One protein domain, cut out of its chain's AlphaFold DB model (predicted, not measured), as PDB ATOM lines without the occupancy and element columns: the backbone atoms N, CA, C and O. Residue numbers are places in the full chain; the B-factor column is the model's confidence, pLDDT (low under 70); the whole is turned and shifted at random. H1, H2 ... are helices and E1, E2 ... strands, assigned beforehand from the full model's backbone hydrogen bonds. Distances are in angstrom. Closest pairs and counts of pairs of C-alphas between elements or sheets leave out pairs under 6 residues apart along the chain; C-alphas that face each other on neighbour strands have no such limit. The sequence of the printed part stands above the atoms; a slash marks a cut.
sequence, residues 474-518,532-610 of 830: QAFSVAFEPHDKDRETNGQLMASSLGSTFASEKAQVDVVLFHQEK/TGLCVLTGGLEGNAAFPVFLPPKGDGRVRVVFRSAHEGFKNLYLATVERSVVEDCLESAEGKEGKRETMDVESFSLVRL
ATOM      1  N   GLN A 474       0.986 -87.323-104.245       88.12
ATOM      2  CA  GLN A 474       0.941 -87.989-102.939       88.12
ATOM      3  C   GLN A 474       1.892 -87.329-101.936       88.12
ATOM      4  O   GLN A 474       2.965 -86.867-102.321       88.12
ATOM      5  N   ALA A 475       1.535 -87.331-100.653       90.38
ATOM      6  CA  ALA A 475       2.422 -86.938 -99.563       90.38
ATOM      7  C   ALA A 475       3.005 -88.174 -98.867       90.38
ATOM      8  O   ALA A 475       2.271 -89.094 -98.506       90.38
ATOM      9  N   PHE A 476       4.323 -88.209 -98.674       93.06
ATOM     10  CA  PHE A 476       4.991 -89.322 -97.996       93.06
ATOM     11  C   PHE A 476       6.269 -88.891 -97.278       93.06
ATOM     12  O   PHE A 476       6.934 -87.941 -97.695       93.06
ATOM     13  N   SER A 477       6.662 -89.654 -96.254       94.06
ATOM     14  CA  SER A 477       7.811 -89.361 -95.391       94.06
ATOM     15  C   SER A 477       7.669 -88.003 -94.716       94.06
ATOM     16  O   SER A 477       8.200 -87.004 -95.203       94.06
ATOM     17  N   VAL A 478       6.974 -87.991 -93.586       95.19
ATOM     18  CA  VAL A 478       6.801 -86.807 -92.748       95.19
ATOM     19  C   VAL A 478       7.910 -86.707 -91.694       95.19
ATOM     20  O   VAL A 478       8.347 -87.713 -91.136       95.19
ATOM     21  N   ALA A 479       8.369 -85.489 -91.411       96.06
ATOM     22  CA  ALA A 479       9.327 -85.195 -90.351       96.06
ATOM     23  C   ALA A 479       8.910 -83.945 -89.573       96.06
ATOM     24  O   ALA A 479       8.488 -82.952 -90.166       96.06
ATOM     25  N   PHE A 480       9.075 -83.984 -88.252       94.62
ATOM     26  CA  PHE A 480       8.972 -82.807 -87.399       94.62
ATOM     27  C   PHE A 480      10.323 -82.106 -87.276       94.62
ATOM     28  O   PHE A 480      11.366 -82.757 -87.187       94.62
ATOM     29  N   GLU A 481      10.309 -80.779 -87.219       93.44
ATOM     30  CA  GLU A 481      11.486 -80.016 -86.820       93.44
ATOM     31  C   GLU A 481      11.781 -80.228 -85.317       93.44
ATOM     32  O   GLU A 481      10.882 -80.039 -84.498       93.44
ATOM     33  N   PRO A 482      13.011 -80.595 -84.911       89.19
ATOM     34  CA  PRO A 482      13.371 -80.735 -83.501       89.19
ATOM     35  C   PRO A 482      13.132 -79.450 -82.691       89.19
ATOM     36  O   PRO A 482      13.315 -78.343 -83.196       89.19
ATOM     37  N   HIS A 483      12.763 -79.597 -81.413       78.25
ATOM     38  CA  HIS A 483      12.408 -78.468 -80.549       78.25
ATOM     39  C   HIS A 483      13.582 -77.498 -80.342       78.25
ATOM     40  O   HIS A 483      14.648 -77.885 -79.858       78.25
ATOM     41  N   ASP A 484      13.346 -76.212 -80.599       70.56
ATOM     42  CA  ASP A 484      14.223 -75.118 -80.177       70.56
ATOM     43  C   ASP A 484      13.744 -74.606 -78.809       70.56
ATOM     44  O   ASP A 484      12.695 -73.974 -78.702       70.56
ATOM     45  N   LYS A 485      14.457 -74.967 -77.730       62.75
ATOM     46  CA  LYS A 485      14.039 -74.693 -76.334       62.75
ATOM     47  C   LYS A 485      13.841 -73.211 -76.029       62.75
ATOM     48  O   LYS A 485      13.117 -72.889 -75.091       62.75
ATOM     49  N   ASP A 486      14.442 -72.338 -76.827       60.56
ATOM     50  CA  ASP A 486      14.457 -70.902 -76.591       60.56
ATOM     51  C   ASP A 486      13.395 -70.148 -77.410       60.56
ATOM     52  O   ASP A 486      13.384 -68.915 -77.413       60.56
ATOM     53  N   ARG A 487      12.492 -70.857 -78.111       64.06
ATOM     54  CA  ARG A 487      11.598 -70.236 -79.093       64.06
ATOM     55  C   ARG A 487      10.121 -70.581 -78.908       64.06
ATOM     56  O   ARG A 487       9.713 -71.733 -79.006       64.06
ATOM     57  N   GLU A 488       9.296 -69.543 -78.775       60.34
ATOM     58  CA  GLU A 488       7.853 -69.639 -79.017       60.34
ATOM     59  C   GLU A 488       7.583 -69.639 -80.530       60.34
ATOM     60  O   GLU A 488       8.054 -68.762 -81.261       60.34
ATOM     61  N   THR A 489       6.844 -70.636 -81.019       61.03
ATOM     62  CA  THR A 489       6.474 -70.775 -82.434       61.03
ATOM     63  C   THR A 489       4.952 -70.722 -82.627       61.03
ATOM     64  O   THR A 489       4.184 -71.103 -81.731       61.03
ATOM     65  N   ASN A 490       4.522 -70.285 -83.819       59.84
ATOM     66  CA  ASN A 490       3.120 -70.254 -84.284       59.84
ATOM     67  C   ASN A 490       2.538 -71.649 -84.600       59.84
ATOM     68  O   ASN A 490       1.455 -71.770 -85.159       59.84
ATOM     69  N   GLY A 491       3.253 -72.707 -84.235       76.06
ATOM     70  CA  GLY A 491       2.973 -74.076 -84.637       76.06
ATOM     71  C   GLY A 491       4.269 -74.870 -84.686       76.06
ATOM     72  O   GLY A 491       5.363 -74.318 -84.519       76.06
ATOM     73  N   GLN A 492       4.154 -76.176 -84.871       86.19
ATOM     74  CA  GLN A 492       5.315 -77.034 -85.059       86.19
ATOM     75  C   GLN A 492       5.598 -77.155 -86.561       86.19
ATOM     76  O   GLN A 492       4.747 -77.634 -87.310       86.19
ATOM     77  N   LEU A 493       6.793 -76.744 -87.001       92.19
ATOM     78  CA  LEU A 493       7.191 -76.869 -88.403       92.19
ATOM     79  C   LEU A 493       7.400 -78.346 -88.759       92.19
ATOM     80  O   LEU A 493       8.032 -79.102 -88.010       92.19
ATOM     81  N   MET A 494       6.882 -78.735 -89.917       94.62
ATOM     82  CA  MET A 494       6.941 -80.078 -90.473       94.62
ATOM     83  C   MET A 494       7.461 -80.043 -91.910       94.62
ATOM     84  O   MET A 494       7.373 -79.022 -92.597       94.62
ATOM     85  N   ALA A 495       7.982 -81.177 -92.373       96.75
ATOM     86  CA  ALA A 495       8.325 -81.406 -93.769       96.75
ATOM     87  C   ALA A 495       7.711 -82.712 -94.278       96.75
ATOM     88  O   ALA A 495       7.572 -83.673 -93.522       96.75
ATOM     89  N   SER A 496       7.386 -82.767 -95.568       96.19
ATOM     90  CA  SER A 496       6.981 -83.996 -96.260       96.19
ATOM     91  C   SER A 496       7.523 -84.015 -97.685       96.19
ATOM     92  O   SER A 496       7.803 -82.968 -98.270       96.19
ATOM     93  N   SER A 497       7.643 -85.205 -98.270       95.62
ATOM     94  CA  SER A 497       7.787 -85.338 -99.725       95.62
ATOM     95  C   SER A 497       6.416 -85.174-100.382       95.62
ATOM     96  O   SER A 497       5.411 -85.591 -99.801       95.62
ATOM     97  N   LEU A 498       6.381 -84.613-101.588       92.75
ATOM     98  CA  LEU A 498       5.184 -84.399-102.392       92.75
ATOM     99  C   LEU A 498       5.439 -84.842-103.841       92.75
ATOM    100  O   LEU A 498       6.216 -84.226-104.565       92.75
ATOM    101  N   GLY A 499       4.796 -85.925-104.268       89.56
ATOM    102  CA  GLY A 499       5.013 -86.578-105.563       89.56
ATOM    103  C   GLY A 499       4.833 -88.095-105.458       89.56
ATOM    104  O   GLY A 499       4.332 -88.593-104.459       89.56
ATOM    105  N   SER A 500       5.224 -88.863-106.476       86.38
ATOM    106  CA  SER A 500       5.057 -90.328-106.440       86.38
ATOM    107  C   SER A 500       6.097 -91.019-105.535       86.38
ATOM    108  O   SER A 500       7.300 -90.784-105.660       86.38
ATOM    109  N   THR A 501       5.651 -91.941-104.675       73.81
ATOM    110  CA  THR A 501       6.460 -92.625-103.634       73.81
ATOM    111  C   THR A 501       7.626 -93.483-104.161       73.81
ATOM    112  O   THR A 501       8.672 -93.562-103.518       73.81
ATOM    113  N   PHE A 502       7.506 -94.072-105.359       73.19
ATOM    114  CA  PHE A 502       8.524 -94.945-105.987       73.19
ATOM    115  C   PHE A 502       9.073 -94.395-107.310       73.19
ATOM    116  O   PHE A 502       9.415 -95.141-108.230       73.19
ATOM    117  N   ALA A 503       9.117 -93.073-107.442       81.62
ATOM    118  CA  ALA A 503       9.445 -92.446-108.712       81.62
ATOM    119  C   ALA A 503      10.935 -92.579-109.104       81.62
ATOM    120  O   ALA A 503      11.840 -92.700-108.265       81.62
ATOM    121  N   SER A 504      11.201 -92.535-110.412       85.56
ATOM    122  CA  SER A 504      12.569 -92.517-110.948       85.56
ATOM    123  C   SER A 504      13.276 -91.191-110.641       85.56
ATOM    124  O   SER A 504      12.686 -90.258-110.099       85.56
ATOM    125  N   GLU A 505      14.558 -91.105-110.988       86.62
ATOM    126  CA  GLU A 505      15.396 -89.902-110.875       86.62
ATOM    127  C   GLU A 505      14.790 -88.717-111.643       86.62
ATOM    128  O   GLU A 505      14.930 -87.573-111.229       86.62
ATOM    129  N   LYS A 506      14.083 -89.013-112.743       88.31
ATOM    130  CA  LYS A 506      13.510 -88.027-113.671       88.31
ATOM    131  C   LYS A 506      12.146 -87.492-113.248       88.31
ATOM    132  O   LYS A 506      11.663 -86.538-113.847       88.31
ATOM    133  N   ALA A 507      11.477 -88.159-112.317       89.38
ATOM    134  CA  ALA A 507      10.163 -87.731-111.872       89.38
ATOM    135  C   ALA A 507      10.302 -86.568-110.890       89.38
ATOM    136  O   ALA A 507      11.141 -86.634-109.992       89.38
ATOM    137  N   GLN A 508       9.454 -85.549-111.040       92.12
ATOM    138  CA  GLN A 508       9.396 -84.450-110.084       92.12
ATOM    139  C   GLN A 508       8.800 -84.952-108.769       92.12
ATOM    140  O   GLN A 508       7.677 -85.467-108.736       92.12
ATOM    141  N   VAL A 509       9.570 -84.803-107.699       93.69
ATOM    142  CA  VAL A 509       9.115 -84.958-106.316       93.69
ATOM    143  C   VAL A 509       9.716 -83.796-105.552       93.69
ATOM    144  O   VAL A 509      10.899 -83.516-105.735       93.69
ATOM    145  N   ASP A 510       8.914 -83.134-104.729       95.06
ATOM    146  CA  ASP A 510       9.345 -81.952-103.998       95.06
ATOM    147  C   ASP A 510       9.333 -82.170-102.488       95.06
ATOM    148  O   ASP A 510       8.494 -82.892-101.952       95.06
ATOM    149  N   VAL A 511      10.228 -81.482-101.783       96.62
ATOM    150  CA  VAL A 511      10.133 -81.292-100.338       96.62
ATOM    151  C   VAL A 511       9.242 -80.085-100.073       96.62
ATOM    152  O   VAL A 511       9.491 -78.990-100.584       96.62
ATOM    153  N   VAL A 512       8.215 -80.283 -99.250       95.06
ATOM    154  CA  VAL A 512       7.310 -79.227 -98.791       95.06
ATOM    155  C   VAL A 512       7.410 -79.033 -97.287       95.06
ATOM    156  O   VAL A 512       7.633 -79.994 -96.554       95.06
ATOM    157  N   LEU A 513       7.224 -77.793 -96.851       94.56
ATOM    158  CA  LEU A 513       7.179 -77.355 -95.462       94.56
ATOM    159  C   LEU A 513       5.776 -76.838 -95.132       94.56
ATOM    160  O   LEU A 513       5.118 -76.256 -95.999       94.56
ATOM    161  N   PHE A 514       5.328 -77.060 -93.899       91.38
ATOM    162  CA  PHE A 514       4.031 -76.612 -93.381       91.38
ATOM    163  C   PHE A 514       4.020 -76.641 -91.849       91.38
ATOM    164  O   PHE A 514       4.840 -77.328 -91.239       91.38
ATOM    165  N   HIS A 515       3.106 -75.899 -91.222       88.00
ATOM    166  CA  HIS A 515       2.919 -75.925 -89.767       88.00
ATOM    167  C   HIS A 515       1.820 -76.900 -89.366       88.00
ATOM    168  O   HIS A 515       0.778 -76.969 -90.008       88.00
ATOM    169  N   GLN A 516       2.022 -77.586 -88.246       84.00
ATOM    170  CA  GLN A 516       0.918 -78.062 -87.423       84.00
ATOM    171  C   GLN A 516       0.457 -76.901 -86.530       84.00
ATOM    172  O   GLN A 516       1.215 -76.459 -85.658       84.00
ATOM    173  N   GLU A 517      -0.757 -76.387 -86.759       70.50
ATOM    174  CA  GLU A 517      -1.355 -75.333 -85.925       70.50
ATOM    175  C   GLU A 517      -1.556 -75.826 -84.478       70.50
ATOM    176  O   GLU A 517      -1.831 -77.003 -84.239       70.50
ATOM    177  N   LYS A 518      -1.429 -74.927 -83.493       59.81
ATOM    178  CA  LYS A 518      -1.851 -75.216 -82.112       59.81
ATOM    179  C   LYS A 518      -3.379 -75.261 -82.062       59.81
ATOM    180  O   LYS A 518      -4.020 -74.422 -82.694       59.81
ATOM    181  N   THR A 532      -3.669 -76.152 -94.162       66.56
ATOM    182  CA  THR A 532      -2.399 -75.437 -93.984       66.56
ATOM    183  C   THR A 532      -1.784 -75.088 -95.343       66.56
ATOM    184  O   THR A 532      -1.682 -75.957 -96.218       66.56
ATOM    185  N   GLY A 533      -1.321 -73.847 -95.512       76.12
ATOM    186  CA  GLY A 533      -0.531 -73.450 -96.679       76.12
ATOM    187  C   GLY A 533       0.748 -74.289 -96.805       76.12
ATOM    188  O   GLY A 533       1.382 -74.614 -95.803       76.12
ATOM    189  N   LEU A 534       1.122 -74.663 -98.035       87.88
ATOM    190  CA  LEU A 534       2.334 -75.445 -98.307       87.88
ATOM    191  C   LEU A 534       3.419 -74.560 -98.925       87.88
ATOM    192  O   LEU A 534       3.204 -73.976 -99.993       87.88
ATOM    193  N   CYS A 535       4.603 -74.544 -98.315       91.81
ATOM    194  CA  CYS A 535       5.803 -73.963 -98.911       91.81
ATOM    195  C   CYS A 535       6.634 -75.055 -99.599       91.81
ATOM    196  O   CYS A 535       7.113 -75.984 -98.952       91.81
ATOM    197  N   VAL A 536       6.827 -74.965-100.911       94.00
ATOM    198  CA  VAL A 536       7.614 -75.914-101.707       94.00
ATOM    199  C   VAL A 536       9.078 -75.484-101.694       94.00
ATOM    200  O   VAL A 536       9.474 -74.580-102.430       94.00
ATOM    201  N   LEU A 537       9.888 -76.146-100.867       95.56
ATOM    202  CA  LEU A 537      11.311 -75.841-100.684       95.56
ATOM    203  C   LEU A 537      12.128 -76.132-101.949       95.56
ATOM    204  O   LEU A 537      13.046 -75.390-102.278       95.56
ATOM    205  N   THR A 538      11.807 -77.213-102.664       94.38
ATOM    206  CA  THR A 538      12.621 -77.701-103.792       94.38
ATOM    207  C   THR A 538      11.966 -77.514-105.154       94.38
ATOM    208  O   THR A 538      12.459 -78.073-106.124       94.38
ATOM    209  N   GLY A 539      10.890 -76.728-105.261       86.38
ATOM    210  CA  GLY A 539      10.111 -76.627-106.503       86.38
ATOM    211  C   GLY A 539      10.870 -76.015-107.690       86.38
ATOM    212  O   GLY A 539      10.414 -76.120-108.825       86.38
ATOM    213  N   GLY A 540      12.022 -75.381-107.444       82.56
ATOM    214  CA  GLY A 540      12.948 -74.918-108.482       82.56
ATOM    215  C   GLY A 540      14.087 -75.893-108.818       82.56
ATOM    216  O   GLY A 540      14.925 -75.574-109.658       82.56
ATOM    217  N   LEU A 541      14.146 -77.064-108.176       89.12
ATOM    218  CA  LEU A 541      15.101 -78.130-108.486       89.12
ATOM    219  C   LEU A 541      14.430 -79.172-109.383       89.12
ATOM    220  O   LEU A 541      13.344 -79.659-109.076       89.12
ATOM    221  N   GLU A 542      15.087 -79.551-110.478       90.12
ATOM    222  CA  GLU A 542      14.583 -80.626-111.335       90.12
ATOM    223  C   GLU A 542      14.776 -82.004-110.681       90.12
ATOM    224  O   GLU A 542      15.796 -82.286-110.051       90.12
ATOM    225  N   GLY A 543      13.813 -82.902-110.887       91.25
ATOM    226  CA  GLY A 543      13.934 -84.311-110.517       91.25
ATOM    227  C   GLY A 543      13.408 -84.632-109.120       91.25
ATOM    228  O   GLY A 543      12.508 -83.988-108.591       91.25
ATOM    229  N   ASN A 544      13.917 -85.719-108.544       93.19
ATOM    230  CA  ASN A 544      13.306 -86.339-107.370       93.19
ATOM    231  C   ASN A 544      13.943 -85.861-106.059       93.19
ATOM    232  O   ASN A 544      14.967 -86.418-105.654       93.19
ATOM    233  N   ALA A 545      13.330 -84.875-105.397       95.62
ATOM    234  CA  ALA A 545      13.651 -84.434-104.043       95.62
ATOM    235  C   ALA A 545      12.678 -85.043-103.011       95.62
ATOM    236  O   ALA A 545      11.483 -84.777-103.042       95.62
ATOM    237  N   ALA A 546      13.161 -85.893-102.099       96.00
ATOM    238  CA  ALA A 546      12.292 -86.641-101.182       96.00
ATOM    239  C   ALA A 546      12.992 -87.058 -99.882       96.00
ATOM    240  O   ALA A 546      14.213 -86.954 -99.755       96.00
ATOM    241  N   PHE A 547      12.209 -87.632 -98.966       96.69
ATOM    242  CA  PHE A 547      12.636 -88.108 -97.648       96.69
ATOM    243  C   PHE A 547      13.339 -87.016 -96.830       96.69
ATOM    244  O   PHE A 547      14.525 -87.161 -96.519       96.69
ATOM    245  N   PRO A 548      12.646 -85.897 -96.538       97.94
ATOM    246  CA  PRO A 548      13.223 -84.826 -95.745       97.94
ATOM    247  C   PRO A 548      13.399 -85.246 -94.281       97.94
ATOM    248  O   PRO A 548      12.543 -85.914 -93.705       97.94
ATOM    249  N   VAL A 549      14.488 -84.792 -93.670       97.69
ATOM    250  CA  VAL A 549      14.746 -84.843 -92.228       97.69
ATOM    251  C   VAL A 549      15.417 -83.539 -91.803       97.69
ATOM    252  O   VAL A 549      16.242 -82.988 -92.532       97.69
ATOM    253  N   PHE A 550      15.063 -83.009 -90.637       97.06
ATOM    254  CA  PHE A 550      15.663 -81.779 -90.126       97.06
ATOM    255  C   PHE A 550      16.986 -82.057 -89.400       97.06
ATOM    256  O   PHE A 550      17.139 -83.086 -88.744       97.06
ATOM    257  N   LEU A 551      17.930 -81.114 -89.472       95.44
ATOM    258  CA  LEU A 551      19.036 -81.064 -88.510       95.44
ATOM    259  C   LEU A 551      18.580 -80.347 -87.227       95.44
ATOM    260  O   LEU A 551      17.779 -79.413 -87.324       95.44
ATOM    261  N   PRO A 552      19.125 -80.704 -86.047       91.44
ATOM    262  CA  PRO A 552      18.860 -79.972 -84.812       91.44
ATOM    263  C   PRO A 552      19.160 -78.466 -84.942       91.44
ATOM    264  O   PRO A 552      20.135 -78.084 -85.610       91.44
ATOM    265  N   PRO A 553      18.351 -77.594 -84.312       89.31
ATOM    266  CA  PRO A 553      18.550 -76.151 -84.369       89.31
ATOM    267  C   PRO A 553      19.877 -75.745 -83.716       89.31
ATOM    268  O   PRO A 553      20.315 -76.324 -82.725       89.31
ATOM    269  N   LYS A 554      20.519 -74.708 -84.271       88.44
ATOM    270  CA  LYS A 554      21.779 -74.137 -83.751       88.44
ATOM    271  C   LYS A 554      21.599 -72.778 -83.063       88.44
ATOM    272  O   LYS A 554      22.591 -72.122 -82.758       88.44
ATOM    273  N   GLY A 555      20.354 -72.332 -82.869       85.88
ATOM    274  CA  GLY A 555      20.033 -71.012 -82.311       85.88
ATOM    275  C   GLY A 555      20.367 -69.831 -83.234       85.88
ATOM    276  O   GLY A 555      20.425 -68.693 -82.781       85.88
ATOM    277  N   ASP A 556      20.604 -70.076 -84.527       89.88
ATOM    278  CA  ASP A 556      21.004 -69.059 -85.509       89.88
ATOM    279  C   ASP A 556      19.869 -68.614 -86.441       89.88
ATOM    280  O   ASP A 556      20.116 -67.959 -87.448       89.88
ATOM    281  N   GLY A 557      18.624 -68.974 -86.114       89.62
ATOM    282  CA  GLY A 557      17.443 -68.577 -86.881       89.62
ATOM    283  C   GLY A 557      17.279 -69.290 -88.225       89.62
ATOM    284  O   GLY A 557      16.402 -68.908 -88.996       89.62
ATOM    285  N   ARG A 558      18.071 -70.333 -88.508       93.50
ATOM    286  CA  ARG A 558      18.057 -71.052 -89.789       93.50
ATOM    287  C   ARG A 558      17.425 -72.429 -89.690       93.50
ATOM    288  O   ARG A 558      17.757 -73.212 -88.802       93.50
ATOM    289  N   VAL A 559      16.596 -72.745 -90.678       95.06
ATOM    290  CA  VAL A 559      16.031 -74.078 -90.894       95.06
ATOM    291  C   VAL A 559      16.981 -74.877 -91.780       95.06
ATOM    292  O   VAL A 559      17.524 -74.363 -92.763       95.06
ATOM    293  N   ARG A 560      17.214 -76.137 -91.412       97.00
ATOM    294  CA  ARG A 560      18.151 -77.040 -92.085       97.00
ATOM    295  C   ARG A 560      17.474 -78.361 -92.386       97.00
ATOM    296  O   ARG A 560      17.101 -79.072 -91.457       97.00
ATOM    297  N   VAL A 561      17.359 -78.690 -93.666       98.19
ATOM    298  CA  VAL A 561      16.682 -79.902 -94.137       98.19
ATOM    299  C   VAL A 561      17.657 -80.730 -94.958       98.19
ATOM    300  O   VAL A 561      18.185 -80.257 -95.965       98.19
ATOM    301  N   VAL A 562      17.897 -81.965 -94.525       98.44
ATOM    302  CA  VAL A 562      18.583 -82.990 -95.310       98.44
ATOM    303  C   VAL A 562      17.542 -83.784 -96.087       98.44
ATOM    304  O   VAL A 562      16.513 -84.164 -95.541       98.44
ATOM    305  N   PHE A 563      17.796 -84.040 -97.361       98.06
ATOM    306  CA  PHE A 563      16.887 -84.784 -98.229       98.06
ATOM    307  C   PHE A 563      17.670 -85.483 -99.339       98.06
ATOM    308  O   PHE A 563      18.792 -85.103 -99.677       98.06
ATOM    309  N   ARG A 564      17.072 -86.514 -99.935       96.44
ATOM    310  CA  ARG A 564      17.558 -87.073-101.201       96.44
ATOM    311  C   ARG A 564      17.183 -86.129-102.332       96.44
ATOM    312  O   ARG A 564      16.029 -85.732-102.381       96.44
ATOM    313  N   SER A 565      18.073 -85.886-103.294       95.50
ATOM    314  CA  SER A 565      17.761 -85.216-104.562       95.50
ATOM    315  C   SER A 565      18.437 -85.894-105.754       95.50
ATOM    316  O   SER A 565      19.559 -86.387-105.639       95.50
ATOM    317  N   ALA A 566      17.759 -85.903-106.906       93.50
ATOM    318  CA  ALA A 566      18.291 -86.377-108.185       93.50
ATOM    319  C   ALA A 566      18.611 -85.247-109.185       93.50
ATOM    320  O   ALA A 566      18.828 -85.534-110.362       93.50
ATOM    321  N   HIS A 567      18.653 -83.984-108.744       91.81
ATOM    322  CA  HIS A 567      18.808 -82.836-109.652       91.81
ATOM    323  C   HIS A 567      20.135 -82.810-110.426       91.81
ATOM    324  O   HIS A 567      20.203 -82.237-111.508       91.81
ATOM    325  N   GLU A 568      21.173 -83.492-109.933       91.06
ATOM    326  CA  GLU A 568      22.446 -83.685-110.648       91.06
ATOM    327  C   GLU A 568      22.587 -85.100-111.244       91.06
ATOM    328  O   GLU A 568      23.688 -85.627-111.408       91.06
ATOM    329  N   GLY A 569      21.464 -85.751-111.557       88.75
ATOM    330  CA  GLY A 569      21.397 -87.001-112.319       88.75
ATOM    331  C   GLY A 569      21.201 -88.268-111.484       88.75
ATOM    332  O   GLY A 569      20.416 -89.126-111.881       88.75
ATOM    333  N   PHE A 570      21.860 -88.385-110.327       89.94
ATOM    334  CA  PHE A 570      21.698 -89.520-109.406       89.94
ATOM    335  C   PHE A 570      21.141 -89.071-108.059       89.94
ATOM    336  O   PHE A 570      21.445 -87.975-107.590       89.94
ATOM    337  N   LYS A 571      20.369 -89.955-107.422       92.75
ATOM    338  CA  LYS A 571      19.776 -89.758-106.094       92.75
ATOM    339  C   LYS A 571      20.865 -89.721-105.014       92.75
ATOM    340  O   LYS A 571      21.265 -90.765-104.513       92.75
ATOM    341  N   ASN A 572      21.316 -88.524-104.655       95.31
ATOM    342  CA  ASN A 572      22.294 -88.274-103.593       95.31
ATOM    343  C   ASN A 572      21.665 -87.461-102.456       95.31
ATOM    344  O   ASN A 572      20.552 -86.957-102.603       95.31
ATOM    345  N   LEU A 573      22.357 -87.320-101.326       97.69
ATOM    346  CA  LEU A 573      21.876 -86.519-100.200       97.69
ATOM    347  C   LEU A 573      22.358 -85.074-100.299       97.69
ATOM    348  O   LEU A 573      23.510 -84.813-100.648       97.69
ATOM    349  N   TYR A 574      21.477 -84.142 -99.950       97.50
ATOM    350  CA  TYR A 574      21.741 -82.709 -99.938       97.50
ATOM    351  C   TYR A 574      21.209 -82.075 -98.654       97.50
ATOM    352  O   TYR A 574      20.229 -82.545 -98.083       97.50
ATOM    353  N   LEU A 575      21.854 -80.993 -98.228       97.62
ATOM    354  CA  LEU A 575      21.451 -80.126 -97.130       97.62
ATOM    355  C   LEU A 575      21.015 -78.772 -97.697       97.62
ATOM    356  O   LEU A 575      21.843 -78.033 -98.232       97.62
ATOM    357  N   ALA A 576      19.739 -78.430 -97.533       97.56
ATOM    358  CA  ALA A 576      19.243 -77.071 -97.714       97.56
ATOM    359  C   ALA A 576      19.316 -76.319 -96.382       97.56
ATOM    360  O   ALA A 576      18.898 -76.834 -95.344       97.56
ATOM    361  N   THR A 577      19.845 -75.098 -96.406       97.44
ATOM    362  CA  THR A 577      19.823 -74.171 -95.264       97.44
ATOM    363  C   THR A 577      19.153 -72.874 -95.694       97.44
ATOM    364  O   THR A 577      19.592 -72.247 -96.657       97.44
ATOM    365  N   VAL A 578      18.110 -72.475 -94.972       96.62
ATOM    366  CA  VAL A 578      17.271 -71.309 -95.275       96.62
ATOM    367  C   VAL A 578      17.039 -70.484 -94.009       96.62
ATOM    368  O   VAL A 578      16.929 -71.034 -92.912       96.62
ATOM    369  N   GLU A 579      17.001 -69.159 -94.139       95.38
ATOM    370  CA  GLU A 579      16.622 -68.272 -93.031       95.38
ATOM    371  C   GLU A 579      15.158 -68.517 -92.658       95.38
ATOM    372  O   GLU A 579      14.297 -68.562 -93.540       95.38
ATOM    373  N   ARG A 580      14.833 -68.669 -91.365       92.00
ATOM    374  CA  ARG A 580      13.456 -69.032 -90.998       92.00
ATOM    375  C   ARG A 580      12.445 -67.978 -91.440       92.00
ATOM    376  O   ARG A 580      11.372 -68.363 -91.874       92.00
ATOM    377  N   SER A 581      12.778 -66.687 -91.393       92.31
ATOM    378  CA  SER A 581      11.861 -65.639 -91.870       92.31
ATOM    379  C   SER A 581      11.398 -65.877 -93.309       92.31
ATOM    380  O   SER A 581      10.239 -65.659 -93.609       92.31
ATOM    381  N   VAL A 582      12.267 -66.415 -94.169       94.50
ATOM    382  CA  VAL A 582      11.929 -66.735 -95.562       94.50
ATOM    383  C   VAL A 582      10.990 -67.944 -95.655       94.50
ATOM    384  O   VAL A 582      10.126 -67.993 -96.527       94.50
ATOM    385  N   VAL A 583      11.137 -68.921 -94.751       93.25
ATOM    386  CA  VAL A 583      10.188 -70.040 -94.627       93.25
ATOM    387  C   VAL A 583       8.815 -69.527 -94.198       93.25
ATOM    388  O   VAL A 583       7.824 -69.900 -94.818       93.25
ATOM    389  N   GLU A 584       8.755 -68.657 -93.189       90.94
ATOM    390  CA  GLU A 584       7.485 -68.090 -92.716       90.94
ATOM    391  C   GLU A 584       6.826 -67.217 -93.796       90.94
ATOM    392  O   GLU A 584       5.658 -67.433 -94.098       90.94
ATOM    393  N   ASP A 585       7.572 -66.337 -94.477       91.31
ATOM    394  CA  ASP A 585       7.054 -65.507 -95.580       91.31
ATOM    395  C   ASP A 585       6.432 -66.368 -96.702       91.31
ATOM    396  O   ASP A 585       5.404 -66.020 -97.293       91.31
ATOM    397  N   CYS A 586       7.048 -67.516 -97.003       90.75
ATOM    398  CA  CYS A 586       6.550 -68.485 -97.978       90.75
ATOM    399  C   CYS A 586       5.250 -69.164 -97.508       90.75
ATOM    400  O   CYS A 586       4.312 -69.310 -98.295       90.75
ATOM    401  N   LEU A 587       5.178 -69.555 -96.231       88.31
ATOM    402  CA  LEU A 587       3.993 -70.173 -95.631       88.31
ATOM    403  C   LEU A 587       2.823 -69.189 -95.544       88.31
ATOM    404  O   LEU A 587       1.737 -69.511 -96.025       88.31
ATOM    405  N   GLU A 588       3.053 -67.972 -95.050       86.62
ATOM    406  CA  GLU A 588       2.060 -66.888 -95.002       86.62
ATOM    407  C   GLU A 588       1.524 -66.558 -96.405       86.62
ATOM    408  O   GLU A 588       0.328 -66.352 -96.607       86.62
ATOM    409  N   SER A 589       2.387 -66.588 -97.426       84.44
ATOM    410  CA  SER A 589       1.979 -66.391 -98.826       84.44
ATOM    411  C   SER A 589       1.074 -67.512 -99.369       84.44
ATOM    412  O   SER A 589       0.357 -67.316-100.367       84.44
ATOM    413  N   ALA A 590       1.095 -68.686 -98.736       79.00
ATOM    414  CA  ALA A 590       0.233 -69.822 -99.039       79.00
ATOM    415  C   ALA A 590      -1.055 -69.860 -98.184       79.00
ATOM    416  O   ALA A 590      -1.996 -70.552 -98.576       79.00
ATOM    417  N   GLU A 591      -1.137 -69.113 -97.075       70.81
ATOM    418  CA  GLU A 591      -2.292 -69.110 -96.164       70.81
ATOM    419  C   GLU A 591      -3.594 -68.573 -96.800       70.81
ATOM    420  O   GLU A 591      -3.609 -67.716 -97.692       70.81
ATOM    421  N   GLY A 592      -4.734 -69.086 -96.317       57.62
ATOM    422  CA  GLY A 592      -6.074 -68.576 -96.638       57.62
ATOM    423  C   GLY A 592      -6.631 -68.955 -98.017       57.62
ATOM    424  O   GLY A 592      -7.636 -68.380 -98.443       57.62
ATOM    425  N   LYS A 593      -6.002 -69.893 -98.743       51.97
ATOM    426  CA  LYS A 593      -6.462 -70.376-100.059       51.97
ATOM    427  C   LYS A 593      -6.292 -71.892-100.175       51.97
ATOM    428  O   LYS A 593      -5.169 -72.385-100.221       51.97
ATOM    429  N   GLU A 594      -7.409 -72.611-100.267       53.16
ATOM    430  CA  GLU A 594      -7.452 -74.076-100.364       53.16
ATOM    431  C   GLU A 594      -6.511 -74.614-101.462       53.16
ATOM    432  O   GLU A 594      -6.528 -74.147-102.607       53.16
ATOM    433  N   GLY A 595      -5.653 -75.574-101.107       56.78
ATOM    434  CA  GLY A 595      -4.720 -76.227-102.027       56.78
ATOM    435  C   GLY A 595      -3.631 -75.341-102.656       56.78
ATOM    436  O   GLY A 595      -2.980 -75.798-103.606       56.78
ATOM    437  N   LYS A 596      -3.411 -74.099-102.190       70.81
ATOM    438  CA  LYS A 596      -2.345 -73.231-102.720       70.81
ATOM    439  C   LYS A 596      -0.971 -73.682-102.211       70.81
ATOM    440  O   LYS A 596      -0.763 -73.931-101.029       70.81
ATOM    441  N   ARG A 597      -0.026 -73.774-103.148       82.00
ATOM    442  CA  ARG A 597       1.390 -74.068-102.913       82.00
ATOM    443  C   ARG A 597       2.186 -72.840-103.323       82.00
ATOM    444  O   ARG A 597       1.966 -72.344-104.430       82.00
ATOM    445  N   GLU A 598       3.067 -72.362-102.460       87.75
ATOM    446  CA  GLU A 598       4.021 -71.306-102.798       87.75
ATOM    447  C   GLU A 598       5.403 -71.932-102.966       87.75
ATOM    448  O   GLU A 598       5.824 -72.720-102.125       87.75
ATOM    449  N   THR A 599       6.095 -71.633-104.062       89.38
ATOM    450  CA  THR A 599       7.420 -72.203-104.329       89.38
ATOM    451  C   THR A 599       8.498 -71.225-103.911       89.38
ATOM    452  O   THR A 599       8.495 -70.074-104.341       89.38
ATOM    453  N   MET A 600       9.444 -71.702-103.110       89.75
ATOM    454  CA  MET A 600      10.609 -70.923-102.728       89.75
ATOM    455  C   MET A 600      11.570 -70.773-103.914       89.75
ATOM    456  O   MET A 600      11.827 -71.734-104.642       89.75
ATOM    457  N   ASP A 601      12.117 -69.569-104.102       87.31
ATOM    458  CA  ASP A 601      13.168 -69.335-105.096       87.31
ATOM    459  C   ASP A 601      14.437 -70.115-104.707       87.31
ATOM    460  O   ASP A 601      14.823 -70.141-103.537       87.31
ATOM    461  N   VAL A 602      15.117 -70.718-105.683       83.94
ATOM    462  CA  VAL A 602      16.386 -71.431-105.482       83.94
ATOM    463  C   VAL A 602      17.488 -70.540-104.904       83.94
ATOM    464  O   VAL A 602      18.390 -71.046-104.244       83.94
ATOM    465  N   GLU A 603      17.414 -69.219-105.099       88.75
ATOM    466  CA  GLU A 603      18.349 -68.254-104.501       88.75
ATOM    467  C   GLU A 603      18.094 -68.012-102.999       88.75
ATOM    468  O   GLU A 603      18.935 -67.437-102.307       88.75
ATOM    469  N   SER A 604      16.950 -68.464-102.473       89.50
ATOM    470  CA  SER A 604      16.526 -68.226-101.085       89.50
ATOM    471  C   SER A 604      17.163 -69.171-100.066       89.50
ATOM    472  O   SER A 604      17.091 -68.919 -98.862       89.50
ATOM    473  N   PHE A 605      17.787 -70.262-100.517       93.69
ATOM    474  CA  PHE A 605      18.447 -71.234 -99.653       93.69
ATOM    475  C   PHE A 605      19.821 -71.616-100.201       93.69
ATOM    476  O   PHE A 605      20.057 -71.651-101.404       93.69
ATOM    477  N   SER A 606      20.751 -71.949 -99.308       96.38
ATOM    478  CA  SER A 606      22.012 -72.566 -99.720       96.38
ATOM    479  C   SER A 606      21.835 -74.075 -99.825       96.38
ATOM    480  O   SER A 606      21.306 -74.683 -98.890       96.38
ATOM    481  N   LEU A 607      22.343 -74.676-100.897       95.69
ATOM    482  CA  LEU A 607      22.305 -76.117-101.125       95.69
ATOM    483  C   LEU A 607      23.719 -76.705-101.077       95.69
ATOM    484  O   LEU A 607      24.601 -76.276-101.820       95.69
ATOM    485  N   VAL A 608      23.935 -77.694-100.210       95.06
ATOM    486  CA  VAL A 608      25.211 -78.414-100.077       95.06
ATOM    487  C   VAL A 608      24.987 -79.887-100.377       95.06
ATOM    488  O   VAL A 608      24.115 -80.515 -99.785       95.06
ATOM    489  N   ARG A 609      25.787 -80.455-101.279       95.25
ATOM    490  CA  ARG A 609      25.794 -81.894-101.546       95.25
ATOM    491  C   ARG A 609      26.544 -82.629-100.436       95.25
ATOM    492  O   ARG A 609      27.669 -82.258-100.120       95.25
ATOM    493  N   LEU A 610      25.924 -83.658 -99.865       96.88
ATOM    494  CA  LEU A 610      26.480 -84.449 -98.764       96.88
ATOM    495  C   LEU A 610      27.054 -85.794 -99.217       96.88
ATOM    496  O   LEU A 610      27.934 -86.333 -98.556       96.88
TER     497      LEU A 610
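AT A GLANCE: This is residues 474 to 518 and 532 to 610 of the 830 residues of an uncharacterized protein of Chromera velia CCMP2878 (UniProt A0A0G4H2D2). Two strongly twisted sheets lie face to face as a small sandwich, near each other where E1 and E2 come close to E5. One helix, H1, covers the E3, E4 and E8 part of the first sheet, while its residues 580 to 583 reach the second sheet. The printed part has 124 residues with nine named strands and one named helix, in the order E1 E2 E3 E4 E5 E6 E7 H1 E8 E9, and is mostly strand. The first sheet runs E1 E2 E3 E4 E8 and is mixed; the second runs E5 E6 E7 E9 and is antiparallel. The whole is compact, with a radius of gyration of the C-alphas of 13.6 A, and rounded, spanning 39 by 33 by 25 A.

HOW THE PARTS SIT: E1, residues 475 to 480, E2, residues 492 to 498, and E3, residues 510 to 516, form a meander, each strand the antiparallel neighbour of the one before; N 479 and O 495 are 2.9 A apart, N 498 and O 510 2.7 A. E4, residues 534 to 536, is antiparallel to E3, with N 513 and O 535 at 2.8 A. E8, residues 597 to 599, is parallel to E4, with N 536 and O 598 at 2.7 A. E5, residues 546 to 550, E6, residues 558 to 565, and E7, residues 572 to 579, form a second meander; N 549 and O 562 are 2.8 A apart, N 559 and O 578 2.8 A. E9, residues 605 to 609, is antiparallel to E7, with N 575 and O 608 at 2.8 A. The two sheets make a sandwich, two sheets face to face, their strands at 33 degrees; the closest C-alphas of E2 and E5 are those of Ser 497 and Ala 546, 4.9 A. H1, residues 580 to 590, is on both sheets, and with the first makes two layers, a helix on one face of a sheet. Its height over the first sheet is 7.7 A, and on the local plane it runs slantwise to E4 at 56 degrees. Its closest C-alphas to E4 are those of Leu 587 and Cys 535, 5.3 A. In H1 every O i to N i+4 pair is within hydrogen-bond range.

IN THESE COORDINATES: E1 begins at C-alpha 475 (2.422, -86.938, -99.563). E2 is 18.8 A long, E3 19.0 A, E6 20.5 A, E7 23.3 A and H1 15.5 A. H1 begins at C-alpha 580 (13.456, -69.032, -90.998), and E9 ends at C-alpha 609 (25.794, -81.894, -101.546).

THE WHOLE: The C-alphas farthest apart, of Asp 486 and Lys 506, are 40.9 A apart. Residues 519 to 531 are not printed; C-alphas 518 and 532 are 11.9 A apart. The links E1 to E2 and E2 to E3 are long. Confidence is under 70 at residues 485 to 490, 518, 532 and 592 to 595.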